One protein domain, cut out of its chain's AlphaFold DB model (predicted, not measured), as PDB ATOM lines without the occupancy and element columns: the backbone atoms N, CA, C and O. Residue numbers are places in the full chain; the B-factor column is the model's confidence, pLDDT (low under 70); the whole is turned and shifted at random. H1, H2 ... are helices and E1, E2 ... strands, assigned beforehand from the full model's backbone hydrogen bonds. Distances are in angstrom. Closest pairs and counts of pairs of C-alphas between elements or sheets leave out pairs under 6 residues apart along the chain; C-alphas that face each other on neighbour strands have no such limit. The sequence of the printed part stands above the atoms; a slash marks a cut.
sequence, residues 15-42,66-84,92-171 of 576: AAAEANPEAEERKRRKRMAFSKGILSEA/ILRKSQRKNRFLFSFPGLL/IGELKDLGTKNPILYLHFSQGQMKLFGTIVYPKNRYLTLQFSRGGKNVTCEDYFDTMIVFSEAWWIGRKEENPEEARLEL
ATOM      1  N   ALA A  15      98.851  88.103  -0.509       44.69
ATOM      2  CA  ALA A  15      98.260  86.840  -0.962       44.69
ATOM      3  C   ALA A  15      99.295  85.743  -1.297       44.69
ATOM      4  O   ALA A  15      98.916  84.582  -1.435       44.69
ATOM      5  N   ALA A  16     100.583  86.080  -1.413       47.53
ATOM      6  CA  ALA A  16     101.666  85.108  -1.581       47.53
ATOM      7  C   ALA A  16     102.215  84.578  -0.239       47.53
ATOM      8  O   ALA A  16     102.993  83.624  -0.235       47.53
ATOM      9  N   ALA A  17     101.819  85.186   0.888       45.75
ATOM     10  CA  ALA A  17     102.373  84.922   2.216       45.75
ATOM     11  C   ALA A  17     101.492  84.043   3.128       45.75
ATOM     12  O   ALA A  17     101.969  83.597   4.172       45.75
ATOM     13  N   GLU A  18     100.244  83.729   2.751       47.78
ATOM     14  CA  GLU A  18      99.452  82.698   3.446       47.78
ATOM     15  C   GLU A  18      99.937  81.302   3.014       47.78
ATOM     16  O   GLU A  18      99.347  80.617   2.176       47.78
ATOM     17  N   ALA A  19     101.089  80.908   3.563       58.97
ATOM     18  CA  ALA A  19     101.794  79.673   3.245       58.97
ATOM     19  C   ALA A  19     101.043  78.438   3.777       58.97
ATOM     20  O   ALA A  19     101.417  77.845   4.790       58.97
ATOM     21  N   ASN A  20      99.976  78.038   3.078       77.62
ATOM     22  CA  ASN A  20      99.254  76.795   3.346       77.62
ATOM     23  C   ASN A  20     100.261  75.621   3.404       77.62
ATOM     24  O   ASN A  20     100.943  75.371   2.401       77.62
ATOM     25  N   PRO A  21     100.349  74.871   4.522       82.25
ATOM     26  CA  PRO A  21     101.322  73.791   4.672       82.25
ATOM     27  C   PRO A  21     101.159  72.689   3.616       82.25
ATOM     28  O   PRO A  21     102.150  72.081   3.220       82.25
ATOM     29  N   GLU A  22      99.955  72.472   3.073       83.00
ATOM     30  CA  GLU A  22      99.740  71.557   1.943       83.00
ATOM     31  C   GLU A  22     100.463  72.038   0.668       83.00
ATOM     32  O   GLU A  22     100.998  71.228  -0.094       83.00
ATOM     33  N   ALA A  23     100.514  73.349   0.425       84.81
ATOM     34  CA  ALA A  23     101.133  73.921  -0.769       84.81
ATOM     35  C   ALA A  23     102.668  73.854  -0.719       84.81
ATOM     36  O   ALA A  23     103.290  73.464  -1.710       84.81
ATOM     37  N   GLU A  24     103.289  74.151   0.427       87.31
ATOM     38  CA  GLU A  24     104.742  73.975   0.574       87.31
ATOM     39  C   GLU A  24     105.140  72.493   0.676       87.31
ATOM     40  O   GLU A  24     106.113  72.092   0.037       87.31
ATOM     41  N   GLU A  25     104.354  71.628   1.328       86.31
ATOM     42  CA  GLU A  25     104.610  70.177   1.325       86.31
ATOM     43  C   GLU A  25     104.505  69.579  -0.090       86.31
ATOM     44  O   GLU A  25     105.345  68.774  -0.501       86.31
ATOM     45  N   ARG A  26     103.540  70.047  -0.896       88.44
ATOM     46  CA  ARG A  26     103.445  69.723  -2.331       88.44
ATOM     47  C   ARG A  26     104.723  70.122  -3.067       88.44
ATOM     48  O   ARG A  26     105.261  69.343  -3.854       88.44
ATOM     49  N   LYS A  27     105.215  71.336  -2.818       88.31
ATOM     50  CA  LYS A  27     106.411  71.911  -3.448       88.31
ATOM     51  C   LYS A  27     107.707  71.250  -2.956       88.31
ATOM     52  O   LYS A  27     108.677  71.201  -3.714       88.31
ATOM     53  N   ARG A  28     107.732  70.697  -1.736       92.88
ATOM     54  CA  ARG A  28     108.809  69.839  -1.206       92.88
ATOM     55  C   ARG A  28     108.823  68.482  -1.910       92.88
ATOM     56  O   ARG A  28     109.842  68.125  -2.501       92.88
ATOM     57  N   ARG A  29     107.696  67.758  -1.921       88.50
ATOM     58  CA  ARG A  29     107.563  66.449  -2.595       88.50
ATOM     59  C   ARG A  29     107.849  66.540  -4.093       88.50
ATOM     60  O   ARG A  29     108.615  65.734  -4.613       88.50
ATOM     61  N   LYS A  30     107.335  67.570  -4.778       88.56
ATOM     62  CA  LYS A  30     107.629  67.837  -6.199       88.56
ATOM     63  C   LYS A  30     109.135  68.013  -6.448       88.56
ATOM     64  O   LYS A  30     109.678  67.366  -7.338       88.56
ATOM     65  N   ARG A  31     109.828  68.812  -5.624       89.19
ATOM     66  CA  ARG A  31     111.296  68.965  -5.696       89.19
ATOM     67  C   ARG A  31     112.039  67.650  -5.415       89.19
ATOM     68  O   ARG A  31     113.012  67.361  -6.104       89.19
ATOM     69  N   MET A  32     111.552  66.815  -4.491       88.12
ATOM     70  CA  MET A  32     112.119  65.479  -4.246       88.12
ATOM     71  C   MET A  32     111.880  64.494  -5.407       88.12
ATOM     72  O   MET A  32     112.728  63.649  -5.679       88.12
ATOM     73  N   ALA A  33     110.750  64.590  -6.115       87.62
ATOM     74  CA  ALA A  33     110.492  63.775  -7.304       87.62
ATOM     75  C   ALA A  33     111.484  64.088  -8.438       87.62
ATOM     76  O   ALA A  33     111.973  63.159  -9.081       87.62
ATOM     77  N   PHE A  34     111.824  65.369  -8.635       88.00
ATOM     78  CA  PHE A  34     112.874  65.786  -9.568       88.00
ATOM     79  C   PHE A  34     114.271  65.338  -9.107       88.00
ATOM     80  O   PHE A  34     115.008  64.762  -9.901       88.00
ATOM     81  N   SER A  35     114.641  65.522  -7.830       86.88
ATOM     82  CA  SER A  35     115.984  65.130  -7.353       86.88
ATOM     83  C   SER A  35     116.223  63.614  -7.334       86.88
ATOM     84  O   SER A  35     117.369  63.179  -7.394       86.88
ATOM     85  N   LYS A  36     115.155  62.806  -7.301       84.56
ATOM     86  CA  LYS A  36     115.198  61.345  -7.489       84.56
ATOM     87  C   LYS A  36     115.028  60.898  -8.952       84.56
ATOM     88  O   LYS A  36     114.942  59.700  -9.198       84.56
ATOM     89  N   GLY A  37     114.924  61.827  -9.907       82.19
ATOM     90  CA  GLY A  37     114.751  61.537 -11.339       82.19
ATOM     91  C   GLY A  37     113.403  60.914 -11.737       82.19
ATOM     92  O   GLY A  37     113.237  60.509 -12.882       82.19
ATOM     93  N   ILE A  38     112.431  60.832 -10.817       84.44
ATOM     94  CA  ILE A  38     111.090  60.263 -11.069       84.44
ATOM     95  C   ILE A  38     110.253  61.212 -11.952       84.44
ATOM     96  O   ILE A  38     109.323  60.791 -12.638       84.44
ATOM     97  N   LEU A  39     110.591  62.502 -11.933       84.44
ATOM     98  CA  LEU A  39     110.109  63.527 -12.856       84.44
ATOM     99  C   LEU A  39     111.302  64.239 -13.496       84.44
ATOM    100  O   LEU A  39     112.375  64.310 -12.894       84.44
ATOM    101  N   SER A  40     111.085  64.839 -14.666       81.56
ATOM    102  CA  SER A  40     112.037  65.735 -15.322       81.56
ATOM    103  C   SER A  40     111.387  67.070 -15.674       81.56
ATOM    104  O   SER A  40     110.261  67.134 -16.166       81.56
ATOM    105  N   GLU A  41     112.116  68.148 -15.392       76.62
ATOM    106  CA  GLU A  41     111.771  69.516 -15.792       76.62
ATOM    107  C   GLU A  41     112.302  69.826 -17.202       76.62
ATOM    108  O   GLU A  41     111.651  70.511 -17.991       76.62
ATOM    109  N   ALA A  42     113.449  69.244 -17.569       74.88
ATOM    110  CA  ALA A  42     113.901  69.222 -18.951       74.88
ATOM    111  C   ALA A  42     112.986  68.289 -19.771       74.88
ATOM    112  O   ALA A  42     112.790  67.144 -19.353       74.88
ATOM    113  N   ILE A  66      94.370  53.666 -33.822       83.62
ATOM    114  CA  ILE A  66      94.151  53.437 -32.393       83.62
ATOM    115  C   ILE A  66      92.683  53.729 -32.066       83.62
ATOM    116  O   ILE A  66      92.277  54.874 -31.854       83.62
ATOM    117  N   LEU A  67      91.870  52.678 -31.983       80.19
ATOM    118  CA  LEU A  67      90.443  52.805 -31.694       80.19
ATOM    119  C   LEU A  67      90.223  53.127 -30.206       80.19
ATOM    120  O   LEU A  67      90.429  52.276 -29.334       80.19
ATOM    121  N   ARG A  68      89.785  54.355 -29.898       78.12
ATOM    122  CA  ARG A  68      89.485  54.793 -28.523       78.12
ATOM    123  C   ARG A  68      88.175  54.181 -28.024       78.12
ATOM    124  O   ARG A  68      87.101  54.680 -28.348       78.12
ATOM    125  N   LYS A  69      88.268  53.142 -27.187       67.88
ATOM    126  CA  LYS A  69      87.102  52.522 -26.527       67.88
ATOM    127  C   LYS A  69      86.841  53.038 -25.110       67.88
ATOM    128  O   LYS A  69      85.754  52.805 -24.586       67.88
ATOM    129  N   SER A  70      87.795  53.742 -24.494       64.88
ATOM    130  CA  SER A  70      87.636  54.224 -23.119       64.88
ATOM    131  C   SER A  70      86.464  55.198 -22.952       64.88
ATOM    132  O   SER A  70      86.411  56.250 -23.591       64.88
ATOM    133  N   GLN A  71      85.544  54.839 -22.054       62.09
ATOM    134  CA  GLN A  71      84.388  55.640 -21.617       62.09
ATOM    135  C   GLN A  71      84.570  56.194 -20.188       62.09
ATOM    136  O   GLN A  71      83.691  56.875 -19.659       62.09
ATOM    137  N   ARG A  72      85.683  55.863 -19.515       65.69
ATOM    138  CA  ARG A  72      85.878  56.097 -18.077       65.69
ATOM    139  C   ARG A  72      86.727  57.347 -17.845       65.69
ATOM    140  O   ARG A  72      87.867  57.414 -18.284       65.69
ATOM    141  N   LYS A  73      86.165  58.327 -17.135       68.75
ATOM    142  CA  LYS A  73      86.867  59.546 -16.700       68.75
ATOM    143  C   LYS A  73      87.550  59.324 -15.342       68.75
ATOM    144  O   LYS A  73      87.186  58.399 -14.617       68.75
ATOM    145  N   ASN A  74      88.489  60.202 -14.989       72.50
ATOM    146  CA  ASN A  74      89.185  60.245 -13.694       72.50
ATOM    147  C   ASN A  74      90.026  58.979 -13.403       72.50
ATOM    148  O   ASN A  74      89.937  58.377 -12.331       72.50
ATOM    149  N   ARG A  75      90.845  58.572 -14.383       84.38
ATOM    150  CA  ARG A  75      91.900  57.555 -14.243       84.38
ATOM    151  C   ARG A  75      93.191  58.229 -13.770       84.38
ATOM    152  O   ARG A  75      93.649  59.169 -14.404       84.38
ATOM    153  N   PHE A  76      93.799  57.707 -12.707       87.75
ATOM    154  CA  PHE A  76      95.094  58.167 -12.199       87.75
ATOM    155  C   PHE A  76      96.184  57.143 -12.529       87.75
ATOM    156  O   PHE A  76      95.998  55.951 -12.272       87.75
ATOM    157  N   LEU A  77      97.309  57.601 -13.079       89.56
ATOM    158  CA  LEU A  77      98.528  56.798 -13.214       89.56
ATOM    159  C   LEU A  77      99.329  56.909 -11.910       89.56
ATOM    160  O   LEU A  77      99.484  58.013 -11.401       89.56
ATOM    161  N   PHE A  78      99.827  55.808 -11.349       90.69
ATOM    162  CA  PHE A  78     100.676  55.845 -10.149       90.69
ATOM    163  C   PHE A  78     102.129  55.576 -10.541       90.69
ATOM    164  O   PHE A  78     102.395  54.622 -11.269       90.69
ATOM    165  N   SER A  79     103.051  56.401 -10.044       89.69
ATOM    166  CA  SER A  79     104.496  56.244 -10.231       89.69
ATOM    167  C   SER A  79     105.204  56.329  -8.879       89.69
ATOM    168  O   SER A  79     104.982  57.267  -8.112       89.69
ATOM    169  N   PHE A  80     106.020  55.328  -8.565       88.38
ATOM    170  CA  PHE A  80     106.784  55.216  -7.323       88.38
ATOM    171  C   PHE A  80     108.056  54.390  -7.579       88.38
ATOM    172  O   PHE A  80     108.069  53.575  -8.503       88.38
ATOM    173  N   PRO A  81     109.130  54.575  -6.791       80.69
ATOM    174  CA  PRO A  81     110.363  53.810  -6.953       80.69
ATOM    175  C   PRO A  81     110.188  52.381  -6.413       80.69
ATOM    176  O   PRO A  81     110.404  52.122  -5.232       80.69
ATOM    177  N   GLY A  82     109.777  51.453  -7.277       80.12
ATOM    178  CA  GLY A  82     109.673  50.029  -6.956       80.12
ATOM    179  C   GLY A  82     108.956  49.220  -8.036       80.12
ATOM    180  O   GLY A  82     108.268  49.772  -8.893       80.12
ATOM    181  N   LEU A  83     109.097  47.895  -7.975       81.31
ATOM    182  CA  LEU A  83     108.301  46.945  -8.754       81.31
ATOM    183  C   LEU A  83     107.333  46.210  -7.825       81.31
ATOM    184  O   LEU A  83     107.624  46.004  -6.649       81.31
ATOM    185  N   LEU A  84     106.187  45.796  -8.361       78.06
ATOM    186  CA  LEU A  84     105.223  44.956  -7.656       78.06
ATOM    187  C   LEU A  84     105.107  43.620  -8.383       78.06
ATOM    188  O   LEU A  84     104.798  43.590  -9.574       78.06
ATOM    189  N   ILE A  92      96.063  45.396  -2.160       82.25
ATOM    190  CA  ILE A  92      97.456  45.762  -1.879       82.25
ATOM    191  C   ILE A  92      97.582  46.867  -0.812       82.25
ATOM    192  O   ILE A  92      98.647  47.049  -0.230       82.25
ATOM    193  N   GLY A  93      96.503  47.609  -0.536       86.12
ATOM    194  CA  GLY A  93      96.554  48.735   0.392       86.12
ATOM    195  C   GLY A  93      95.300  49.607   0.448       86.12
ATOM    196  O   GLY A  93      94.219  49.216  -0.004       86.12
ATOM    197  N   GLU A  94      95.470  50.824   0.966       90.00
ATOM    198  CA  GLU A  94      94.458  51.884   1.054       90.00
ATOM    199  C   GLU A  94      95.030  53.227   0.566       90.00
ATOM    200  O   GLU A  94      96.166  53.579   0.879       90.00
ATOM    201  N   LEU A  95      94.242  53.991  -0.196       90.81
ATOM    202  CA  LEU A  95      94.618  55.317  -0.694       90.81
ATOM    203  C   LEU A  95      93.748  56.384  -0.019       90.81
ATOM    204  O   LEU A  95      92.545  56.462  -0.283       90.81
ATOM    205  N   LYS A  96      94.371  57.209   0.824       89.75
ATOM    206  CA  LYS A  96      93.748  58.349   1.505       89.75
ATOM    207  C   LYS A  96      94.003  59.651   0.735       89.75
ATOM    208  O   LYS A  96      94.872  59.734  -0.137       89.75
ATOM    209  N   ASP A  97      93.220  60.674   1.066       87.44
ATOM    210  CA  ASP A  97      93.486  62.081   0.733       87.44
ATOM    211  C   ASP A  97      93.568  62.416  -0.770       87.44
ATOM    212  O   ASP A  97      94.109  63.446  -1.161       87.44
ATOM    213  N   LEU A  98      92.943  61.598  -1.627       86.12
ATOM    214  CA  LEU A  98      92.835  61.811  -3.084       86.12
ATOM    215  C   LEU A  98      92.037  63.074  -3.483       86.12
ATOM    216  O   LEU A  98      92.062  63.478  -4.641       86.12
ATOM    217  N   GLY A  99      91.320  63.695  -2.539       82.94
ATOM    218  CA  GLY A  99      90.717  65.023  -2.719       82.94
ATOM    219  C   GLY A  99      91.690  66.191  -2.495       82.94
ATOM    220  O   GLY A  99      91.357  67.322  -2.836       82.94
ATOM    221  N   THR A 100      92.872  65.924  -1.932       87.38
ATOM    222  CA  THR A 100      93.951  66.901  -1.709       87.38
ATOM    223  C   THR A 100      94.956  66.864  -2.861       87.38
ATOM    224  O   THR A 100      94.956  65.947  -3.689       87.38
ATOM    225  N   LYS A 101      95.882  67.822  -2.902       87.38
ATOM    226  CA  LYS A 101      97.011  67.821  -3.845       87.38
ATOM    227  C   LYS A 101      98.117  66.816  -3.466       87.38
ATOM    228  O   LYS A 101      99.018  66.600  -4.287       87.38
ATOM    229  N   ASN A 102      98.045  66.212  -2.271       89.75
ATOM    230  CA  ASN A 102      99.101  65.434  -1.605       89.75
ATOM    231  C   ASN A 102      98.620  64.067  -1.041       89.75
ATOM    232  O   ASN A 102      98.809  63.797   0.150       89.75
ATOM    233  N   PRO A 103      98.019  63.194  -1.874       92.31
ATOM    234  CA  PRO A 103      97.440  61.911  -1.459       92.31
ATOM    235  C   PRO A 103      98.451  60.971  -0.790       92.31
ATOM    236  O   PRO A 103      99.653  61.046  -1.045       92.31
ATOM    237  N   ILE A 104      97.955  60.038   0.025       91.50
ATOM    238  CA  ILE A 104      98.789  59.103   0.795       91.50
ATOM    239  C   ILE A 104      98.357  57.663   0.513       91.50
ATOM    240  O   ILE A 104      97.183  57.320   0.649       91.50
ATOM    241  N   LEU A 105      99.312  56.811   0.140       91.06
ATOM    242  CA  LEU A 105      99.098  55.397  -0.171       91.06
ATOM    243  C   LEU A 105      99.719  54.519   0.919       91.06
ATOM    244  O   LEU A 105     100.929  54.537   1.113       91.06
ATOM    245  N   TYR A 106      98.899  53.730   1.604       90.88
ATOM    246  CA  TYR A 106      99.326  52.746   2.595       90.88
ATOM    247  C   TYR A 106      99.348  51.379   1.918       90.88
ATOM    248  O   TYR A 106      98.290  50.888   1.532       90.88
ATOM    249  N   LEU A 107     100.519  50.767   1.757       89.06
ATOM    250  CA  LEU A 107     100.656  49.380   1.301       89.06
ATOM    251  C   LEU A 107     100.704  48.444   2.509       89.06
ATOM    252  O   LEU A 107     101.346  48.752   3.514       89.06
ATOM    253  N   HIS A 108      99.987  47.325   2.422       86.94
ATOM    254  CA  HIS A 108      99.819  46.382   3.526       86.94
ATOM    255  C   HIS A 108     100.669  45.127   3.295       86.94
ATOM    256  O   HIS A 108     100.530  44.463   2.269       86.94
ATOM    257  N   PHE A 109     101.489  44.778   4.284       83.44
ATOM    258  CA  PHE A 109     102.299  43.562   4.334       83.44
ATOM    259  C   PHE A 109     101.913  42.744   5.577       83.44
ATOM    260  O   PHE A 109     101.246  43.245   6.482       83.44
ATOM    261  N   SER A 110     102.340  41.484   5.652       79.25
ATOM    262  CA  SER A 110     102.102  40.611   6.817       79.25
ATOM    263  C   SER A 110     102.755  41.133   8.104       79.25
ATOM    264  O   SER A 110     102.187  40.991   9.184       79.25
ATOM    265  N   GLN A 111     103.930  41.758   7.986       79.62
ATOM    266  CA  GLN A 111     104.723  42.286   9.103       79.62
ATOM    267  C   GLN A 111     104.411  43.759   9.449       79.62
ATOM    268  O   GLN A 111     104.916  44.267  10.446       79.62
ATOM    269  N   GLY A 112     103.594  44.468   8.658       84.69
ATOM    270  CA  GLY A 112     103.275  45.880   8.904       84.69
ATOM    271  C   GLY A 112     102.830  46.658   7.666       84.69
ATOM    272  O   GLY A 112     102.411  46.084   6.659       84.69
ATOM    273  N   GLN A 113     102.896  47.986   7.742       86.81
ATOM    274  CA  GLN A 113     102.442  48.903   6.696       86.81
ATOM    275  C   GLN A 113     103.557  49.852   6.236       86.81
ATOM    276  O   GLN A 113     104.333  50.372   7.043       86.81
ATOM    277  N   MET A 114     103.590  50.127   4.929       88.88
ATOM    278  CA  MET A 114     104.443  51.153   4.320       88.88
ATOM    279  C   MET A 114     103.578  52.314   3.823       88.88
ATOM    280  O   MET A 114     102.632  52.101   3.065       88.88
ATOM    281  N   LYS A 115     103.913  53.543   4.217       92.06
ATOM    282  CA  LYS A 115     103.202  54.773   3.848       92.06
ATOM    283  C   LYS A 115     103.995  55.531   2.792       92.06
ATOM    284  O   LYS A 115     105.102  55.999   3.053       92.06
ATOM    285  N   LEU A 116     103.424  55.651   1.599       91.38
ATOM    286  CA  LEU A 116     103.974  56.392   0.473       91.38
ATOM    287  C   LEU A 116     103.285  57.754   0.365       91.38
ATOM    288  O   LEU A 116     102.056  57.860   0.338       91.38
ATOM    289  N   PHE A 117     104.095  58.799   0.264       91.50
ATOM    290  CA  PHE A 117     103.673  60.192   0.246       91.50
ATOM    291  C   PHE A 117     103.610  60.691  -1.195       91.50
ATOM    292  O   PHE A 117     104.634  60.907  -1.847       91.50
ATOM    293  N   GLY A 118     102.388  60.833  -1.698       92.00
ATOM    294  CA  GLY A 118     102.103  61.204  -3.074       92.00
ATOM    295  C   GLY A 118     101.962  62.707  -3.278       92.00
ATOM    296  O   GLY A 118     101.661  63.465  -2.351       92.00
ATOM    297  N   THR A 119     102.111  63.121  -4.531       92.81
ATOM    298  CA  THR A 119     101.725  64.439  -5.039       92.81
ATOM    299  C   THR A 119     101.082  64.274  -6.414       92.81
ATOM    300  O   THR A 119     101.601  63.554  -7.269       92.81
ATOM    301  N   ILE A 120      99.945  64.941  -6.636       91.81
ATOM    302  CA  ILE A 120      99.241  64.910  -7.928       91.81
ATOM    303  C   ILE A 120      99.946  65.843  -8.921       91.81
ATOM    304  O   ILE A 120     100.085  67.042  -8.656       91.81
ATOM    305  N   VAL A 121     100.360  65.316 -10.069       90.62
ATOM    306  CA  VAL A 121     101.012  66.055 -11.159       90.62
ATOM    307  C   VAL A 121     100.307  65.802 -12.490       90.62
ATOM    308  O   VAL A 121      99.711  64.749 -12.716       90.62
ATOM    309  N   TYR A 122     100.399  66.783 -13.381       89.62
ATOM    310  CA  TYR A 122      99.790  66.756 -14.708       89.62
ATOM    311  C   TYR A 122     100.926  66.734 -15.745       89.62
ATOM    312  O   TYR A 122     101.572  67.766 -15.950       89.62
ATOM    313  N   PRO A 123     101.279  65.567 -16.313       85.75
ATOM    314  CA  PRO A 123     102.326  65.480 -17.328       85.75
ATOM    315  C   PRO A 123     101.883  66.169 -18.625       85.75
ATOM    316  O   PRO A 123     100.697  66.171 -18.956       85.75
ATOM    317  N   LYS A 124     102.839  66.712 -19.393       82.75
ATOM    318  CA  LYS A 124     102.537  67.337 -20.701       82.75
ATOM    319  C   LYS A 124     101.963  66.306 -21.680       82.75
ATOM    320  O   LYS A 124     101.009  66.554 -22.414       82.75
ATOM    321  N   ASN A 125     102.579  65.126 -21.666       83.06
ATOM    322  CA  ASN A 125     102.256  64.001 -22.528       83.06
ATOM    323  C   ASN A 125     101.184  63.125 -21.867       83.06
ATOM    324  O   ASN A 125     101.328  62.703 -20.720       83.06
ATOM    325  N   ARG A 126     100.107  62.819 -22.602       83.25
ATOM    326  CA  ARG A 126      99.056  61.899 -22.135       83.25
ATOM    327  C   ARG A 126      99.501  60.454 -22.319       83.25
ATOM    328  O   ARG A 126      99.817  60.046 -23.436       83.25
ATOM    329  N   TYR A 127      99.447  59.668 -21.251       85.88
ATOM    330  CA  TYR A 127      99.786  58.245 -21.288       85.88
ATOM    331  C   TYR A 127      98.580  57.425 -21.754       85.88
ATOM    332  O   TYR A 127      97.452  57.701 -21.347       85.88
ATOM    333  N   LEU A 128      98.804  56.416 -22.600       86.31
ATOM    334  CA  LEU A 128      97.763  55.545 -23.160       86.31
ATOM    335  C   LEU A 128      98.069  54.076 -22.847       86.31
ATOM    336  O   LEU A 128      99.200  53.634 -23.048       86.31
ATOM    337  N   THR A 129      97.064  53.298 -22.441       86.44
ATOM    338  CA  THR A 129      97.157  51.829 -22.415       86.44
ATOM    339  C   THR A 129      96.581  51.249 -23.703       86.44
ATOM    340  O   THR A 129      95.402  51.416 -24.020       86.44
ATOM    341  N   LEU A 130      97.437  50.573 -24.474       86.25
ATOM    342  CA  LEU A 130      97.092  49.989 -25.768       86.25
ATOM    343  C   LEU A 130      96.971  48.468 -25.653       86.25
ATOM    344  O   LEU A 130      97.959  47.768 -25.432       86.25
ATOM    345  N   GLN A 131      95.760  47.955 -25.853       86.19
ATOM    346  CA  GLN A 131      95.502  46.526 -25.976       86.19
ATOM    347  C   GLN A 131      95.624  46.119 -27.452       86.19
ATOM    348  O   GLN A 131      94.862  46.573 -28.312       86.19
ATOM    349  N   PHE A 132      96.585  45.246 -27.744       83.56
ATOM    350  CA  PHE A 132      96.844  44.724 -29.084       83.56
ATOM    351  C   PHE A 132      96.076  43.417 -29.296       83.56
ATOM    352  O   PHE A 132      96.289  42.435 -28.585       83.56
ATOM    353  N   SER A 133      95.190  43.375 -30.295       82.75
ATOM    354  CA  SER A 133      94.492  42.129 -30.641       82.75
ATOM    355  C   SER A 133      95.475  41.085 -31.198       82.75
ATOM    356  O   SER A 133      96.302  41.414 -32.049       82.75
ATOM    357  N   ARG A 134      95.390  39.816 -30.754       78.44
ATOM    358  CA  ARG A 134      96.361  38.750 -31.110       78.44
ATOM    359  C   ARG A 134      96.547  38.533 -32.628       78.44
ATOM    360  O   ARG A 134      97.592  38.043 -33.033       78.44
ATOM    361  N   GLY A 135      95.564  38.904 -33.454       72.94
ATOM    362  CA  GLY A 135      95.568  38.710 -34.910       72.94
ATOM    363  C   GLY A 135      95.870  39.951 -35.762       72.94
ATOM    364  O   GLY A 135      95.399  39.999 -36.892       72.94
ATOM    365  N   GLY A 136      96.532  40.992 -35.240       71.38
ATOM    366  CA  GLY A 136      96.932  42.191 -36.013       71.38
ATOM    367  C   GLY A 136      95.807  43.187 -36.348       71.38
ATOM    368  O   GLY A 136      96.051  44.374 -36.529       71.38
ATOM    369  N   LYS A 137      94.551  42.721 -36.389       74.12
ATOM    370  CA  LYS A 137      93.419  43.425 -37.022       74.12
ATOM    371  C   LYS A 137      93.111  44.819 -36.456       74.12
ATOM    372  O   LYS A 137      92.648  45.670 -37.210       74.12
ATOM    373  N   ASN A 138      93.308  45.041 -35.152       78.81
ATOM    374  CA  ASN A 138      93.018  46.307 -34.461       78.81
ATOM    375  C   ASN A 138      93.944  46.549 -33.255       78.81
ATOM    376  O   ASN A 138      94.270  45.607 -32.520       78.81
ATOM    377  N   VAL A 139      94.258  47.823 -32.993       85.31
ATOM    378  CA  VAL A 139      94.770  48.323 -31.705       85.31
ATOM    379  C   VAL A 139      93.630  49.057 -31.000       85.31
ATOM    380  O   VAL A 139      92.987  49.925 -31.593       85.31
ATOM    381  N   THR A 140      93.359  48.726 -29.741       85.88
ATOM    382  CA  THR A 140      92.341  49.417 -28.935       85.88
ATOM    383  C   THR A 140      92.987  50.153 -27.775       85.88
ATOM    384  O   THR A 140      93.676  49.542 -26.962       85.88
ATOM    385  N   CYS A 141      92.734  51.457 -27.677       85.69
ATOM    386  CA  CYS A 141      93.066  52.230 -26.485       85.69
ATOM    387  C   CYS A 141      92.033  51.908 -25.397       85.69
ATOM    388  O   CYS A 141      90.843  52.226 -25.541       85.69
ATOM    389  N   GLU A 142      92.506  51.217 -24.359       83.69
ATOM    390  CA  GLU A 142      91.721  50.791 -23.200       83.69
ATOM    391  C   GLU A 142      91.444  51.994 -22.296       83.69
ATOM    392  O   GLU A 142      90.289  52.271 -21.964       83.69
ATOM    393  N   ASP A 143      92.483  52.780 -21.994       85.38
ATOM    394  CA  ASP A 143      92.400  54.002 -21.203       85.38
ATOM    395  C   ASP A 143      93.462  55.032 -21.595       85.38
ATOM    396  O   ASP A 143      94.491  54.727 -22.203       85.38
ATOM    397  N   TYR A 144      93.207  56.270 -21.181       85.50
ATOM    398  CA  TYR A 144      94.168  57.362 -21.194       85.50
ATOM    399  C   TYR A 144      94.325  57.926 -19.777       85.50
ATOM    400  O   TYR A 144      93.406  57.835 -18.960       85.50
ATOM    401  N   PHE A 145      95.478  58.526 -19.503       87.88
ATOM    402  CA  PHE A 145      95.777  59.208 -18.251       87.88
ATOM    403  C   PHE A 145      96.260  60.630 -18.553       87.88
ATOM    404  O   PHE A 145      97.246  60.831 -19.267       87.88
ATOM    405  N   ASP A 146      95.536  61.605 -18.013       86.88
ATOM    406  CA  ASP A 146      95.878  63.035 -17.969       86.88
ATOM    407  C   ASP A 146      96.489  63.442 -16.614       86.88
ATOM    408  O   ASP A 146      97.124  64.487 -16.499       86.88
ATOM    409  N   THR A 147      96.321  62.593 -15.598       89.88
ATOM    410  CA  THR A 147      96.683  62.858 -14.209       89.88
ATOM    411  C   THR A 147      97.537  61.718 -13.664       89.88
ATOM    412  O   THR A 147      97.157  60.544 -13.740       89.88
ATOM    413  N   MET A 148      98.682  62.057 -13.076       91.00
ATOM    414  CA  MET A 148      99.594  61.111 -12.438       91.00
ATOM    415  C   MET A 148      99.760  61.447 -10.950       91.00
ATOM    416  O   MET A 148      99.735  62.609 -10.553       91.00
ATOM    417  N   ILE A 149      99.939  60.429 -10.114       92.62
ATOM    418  CA  ILE A 149     100.330  60.571  -8.711       92.62
ATOM    419  C   ILE A 149     101.747  60.028  -8.584       92.62
ATOM    420  O   ILE A 149     101.983  58.844  -8.840       92.62
ATOM    421  N   VAL A 150     102.679  60.901  -8.211       93.12
ATOM    422  CA  VAL A 150     104.079  60.537  -7.974       93.12
ATOM    423  C   VAL A 150     104.305  60.415  -6.480       93.12
ATOM    424  O   VAL A 150     104.063  61.373  -5.747       93.12
ATOM    425  N   PHE A 151     104.791  59.259  -6.041       92.50
ATOM    426  CA  PHE A 151     105.198  59.027  -4.662       92.50
ATOM    427  C   PHE A 151     106.720  59.162  -4.561       92.50
ATOM    428  O   PHE A 151     107.466  58.240  -4.886       92.50
ATOM    429  N   SER A 152     107.186  60.341  -4.145       88.44
ATOM    430  CA  SER A 152     108.618  60.655  -4.033       88.44
ATOM    431  C   SER A 152     109.254  60.130  -2.744       88.44
ATOM    432  O   SER A 152     110.477  60.034  -2.648       88.44
ATOM    433  N   GLU A 153     108.445  59.823  -1.733       88.19
ATOM    434  CA  GLU A 153     108.882  59.465  -0.385       88.19
ATOM    435  C   GLU A 153     108.039  58.304   0.160       88.19
ATOM    436  O   GLU A 153     106.836  58.235  -0.090       88.19
ATOM    437  N   ALA A 154     108.679  57.382   0.880       89.44
ATOM    438  CA  ALA A 154     108.056  56.202   1.469       89.44
ATOM    439  C   ALA A 154     108.683  55.927   2.840       89.44
ATOM    440  O   ALA A 154     109.909  55.950   2.966       89.44
ATOM    441  N   TRP A 155     107.854  55.690   3.856       90.00
ATOM    442  CA  TRP A 155     108.271  55.353   5.220       90.00
ATOM    443  C   TRP A 155     107.685  53.997   5.622       90.00
ATOM    444  O   TRP A 155     106.526  53.706   5.317       90.00
ATOM    445  N   TRP A 156     108.455  53.191   6.352       87.69
ATOM    446  CA  TRP A 156     107.906  52.056   7.089       87.69
ATOM    447  C   TRP A 156     107.265  52.547   8.393       87.69
ATOM    448  O   TRP A 156     107.798  53.452   9.037       87.69
ATOM    449  N   ILE A 157     106.120  51.971   8.765       84.75
ATOM    450  CA  ILE A 157     105.380  52.304   9.998       84.75
ATOM    451  C   ILE A 157     105.295  51.110  10.956       84.75
ATOM    452  O   ILE A 157     105.100  51.310  12.149       84.75
ATOM    453  N   GLY A 158     105.476  49.876  10.478       83.44
ATOM    454  CA  GLY A 158     105.223  48.676  11.280       83.44
ATOM    455  C   GLY A 158     103.727  48.388  11.402       83.44
ATOM    456  O   GLY A 158     102.961  48.670  10.474       83.44
ATOM    457  N   ARG A 159     103.298  47.785  12.513       78.69
ATOM    458  CA  ARG A 159     101.877  47.519  12.780       78.69
ATOM    459  C   ARG A 159     101.170  48.764  13.313       78.69
ATOM    460  O   ARG A 159     101.738  49.547  14.068       78.69
ATOM    461  N   LYS A 160      99.898  48.926  12.951       71.25
ATOM    462  CA  LYS A 160      99.084  50.089  13.340       71.25
ATOM    463  C   LYS A 160      98.821  50.131  14.851       71.25
ATOM    464  O   LYS A 160      98.644  51.194  15.436       71.25
ATOM    465  N   GLU A 161      98.795  48.955  15.463       68.19
ATOM    466  CA  GLU A 161      98.628  48.709  16.895       68.19
ATOM    467  C   GLU A 161      99.911  49.019  17.687       68.19
ATOM    468  O   GLU A 161      99.850  49.285  18.882       68.19
ATOM    469  N   GLU A 162     101.060  48.982  17.009       70.94
ATOM    470  CA  GLU A 162     102.417  49.106  17.559       70.94
ATOM    471  C   GLU A 162     102.950  50.546  17.419       70.94
ATOM    472  O   GLU A 162     103.703  51.022  18.262       70.94
ATOM    473  N   ASN A 163     102.502  51.268  16.383       74.81
ATOM    474  CA  ASN A 163     102.885  52.647  16.074       74.81
ATOM    475  C   ASN A 163     101.655  53.490  15.659       74.81
ATOM    476  O   ASN A 163     101.441  53.756  14.470       74.81
ATOM    477  N   PRO A 164     100.814  53.914  16.624       69.25
ATOM    478  CA  PRO A 164      99.602  54.687  16.345       69.25
ATOM    479  C   PRO A 164      99.880  56.132  15.897       69.25
ATOM    480  O   PRO A 164      98.989  56.770  15.339       69.25
ATOM    481  N   GLU A 165     101.096  56.647  16.110       71.94
ATOM    482  CA  GLU A 165     101.514  57.997  15.700       71.94
ATOM    483  C   GLU A 165     101.985  58.065  14.232       71.94
ATOM    484  O   GLU A 165     102.336  59.135  13.737       71.94
ATOM    485  N   GLU A 166     101.974  56.935  13.510       78.25
ATOM    486  CA  GLU A 166     102.456  56.804  12.125       78.25
ATOM    487  C   GLU A 166     103.921  57.284  11.939       78.25
ATOM    488  O   GLU A 166     104.306  57.759  10.862       78.25
ATOM    489  N   ALA A 167     104.744  57.143  12.987       73.69
ATOM    490  CA  ALA A 167     106.152  57.532  12.996       73.69
ATOM    491  C   ALA A 167     106.982  56.699  12.003       73.69
ATOM    492  O   ALA A 167     106.678  55.535  11.737       73.69
ATOM    493  N   ARG A 168     108.061  57.275  11.461       79.06
ATOM    494  CA  ARG A 168     108.973  56.555  10.563       79.06
ATOM    495  C   ARG A 168     109.834  55.573  11.361       79.06
ATOM    496  O   ARG A 168     110.759  55.996  12.048       79.06
ATOM    497  N   LEU A 169     109.566  54.281  11.203       79.44
ATOM    498  CA  LEU A 169     110.418  53.204  11.707       79.44
ATOM    499  C   LEU A 169     111.476  52.798  10.669       79.44
ATOM    500  O   LEU A 169     111.393  53.148   9.486       79.44
ATOM    501  N   GLU A 170     112.468  52.030  11.116       75.00
ATOM    502  CA  GLU A 170     113.366  51.297  10.222       75.00
ATOM    503  C   GLU A 170     112.614  50.148   9.533       75.00
ATOM    504  O   GLU A 170     111.671  49.583  10.089       75.00
ATOM    505  N   LEU A 171     113.014  49.808   8.305       76.50
ATOM    506  CA  LEU A 171     112.459  48.658   7.594       76.50
ATOM    507  C   LEU A 171     112.991  47.366   8.249       76.50
ATOM    508  O   LEU A 171     114.210  47.234   8.366       76.50
TER     509      LEU A 171
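This is residues 15 to 42, 66 to 84 and 92 to 171 of the 576 residues of an uncharacterized protein of Rhododendron simsii (UniProt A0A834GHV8). A curled, strongly twisted sheet of five strands makes the main lobe, with one helix, H1, packed across its strands E8 and E5. A small second sheet, E1, E7 and E6, forms an arm at one end of the longest axis, where E7 runs on into E8. The 127 printed residues include one named helix and eight named strands, in the order H1 E1 E2 E3 E4 E5 E6 E7 E8, and the class is mixed, helices and strands. Both sheets are mixed, in the orders E2 E8 E5 E4 E3 and E1 E7 E6. The whole is loose, with a radius of gyration of the C-alphas of 17.9 A and spans of 55 by 46 by 26 A; residues 15 to 21 stick out.

In the larger sheet, E8, residues 147 to 158, is 30.4 A long and ends with C-alpha 158 at (105.223, 48.676, 11.280). E5, residues 112 to 121, measures 28.5 A, and E4, residues 104 to 109, 16.3 A. E3 is residues 93 to 96, 10.1 A, and E2 residues 76 to 79, 9.8 A. H1, residues 21 to 35, measures 20.8 A from C-alpha 21 at (101.322, 73.791, 4.672). In the smaller sheet, E7, residues 139 to 145, measures 17.3 A, E6, residues 127 to 132, 15.9 A, and E1, residues 66 to 68, 6.2 A from C-alpha 66 at (94.151, 53.437, -32.393).

E3, E4 and E5 form a meander, each strand the antiparallel neighbour of the one before, with N 94 and O 106 at 2.9 A and N 107 and O 114 at 2.8 A. E8 is antiparallel to E5, with N 117 and O 153 at 2.8 A, and bends by 62 degrees at residue 153. The edge strand E2 is parallel to E8, with N 149 and O 77 at 2.8 A. H1 is on this sheet, two layers with the helix on one face, at a height over the sheet of 8.4 A. It runs across the strands, at 84 degrees to E8 on the local plane; the closest C-alphas of the two are those of Ala 33 and Ser 152, 4.9 A apart. Every O i to N i+4 pair of H1 is within hydrogen-bond range. E6 and E7 form a hairpin, with N 142 and O 129 at 2.9 A, and E1 is parallel to E7, with N 67 and O 139 at 3.0 A. E7 and E8 meet only through their link, at 66 degrees. H1 is apart from E6 and E7.

The C-alphas farthest apart, of Ala 17 and Gly 135, are 59.7 A apart. Residues 43 to 65 and 85 to 91 are not printed, with 28.6 A and 9.7 A between the C-alphas across these cuts. Of the links that are printed whole, none is long. Mean pLDDT of the printed part is 82.4; residues 15 to 19, 69 to 73, 161 and 164 are under 70.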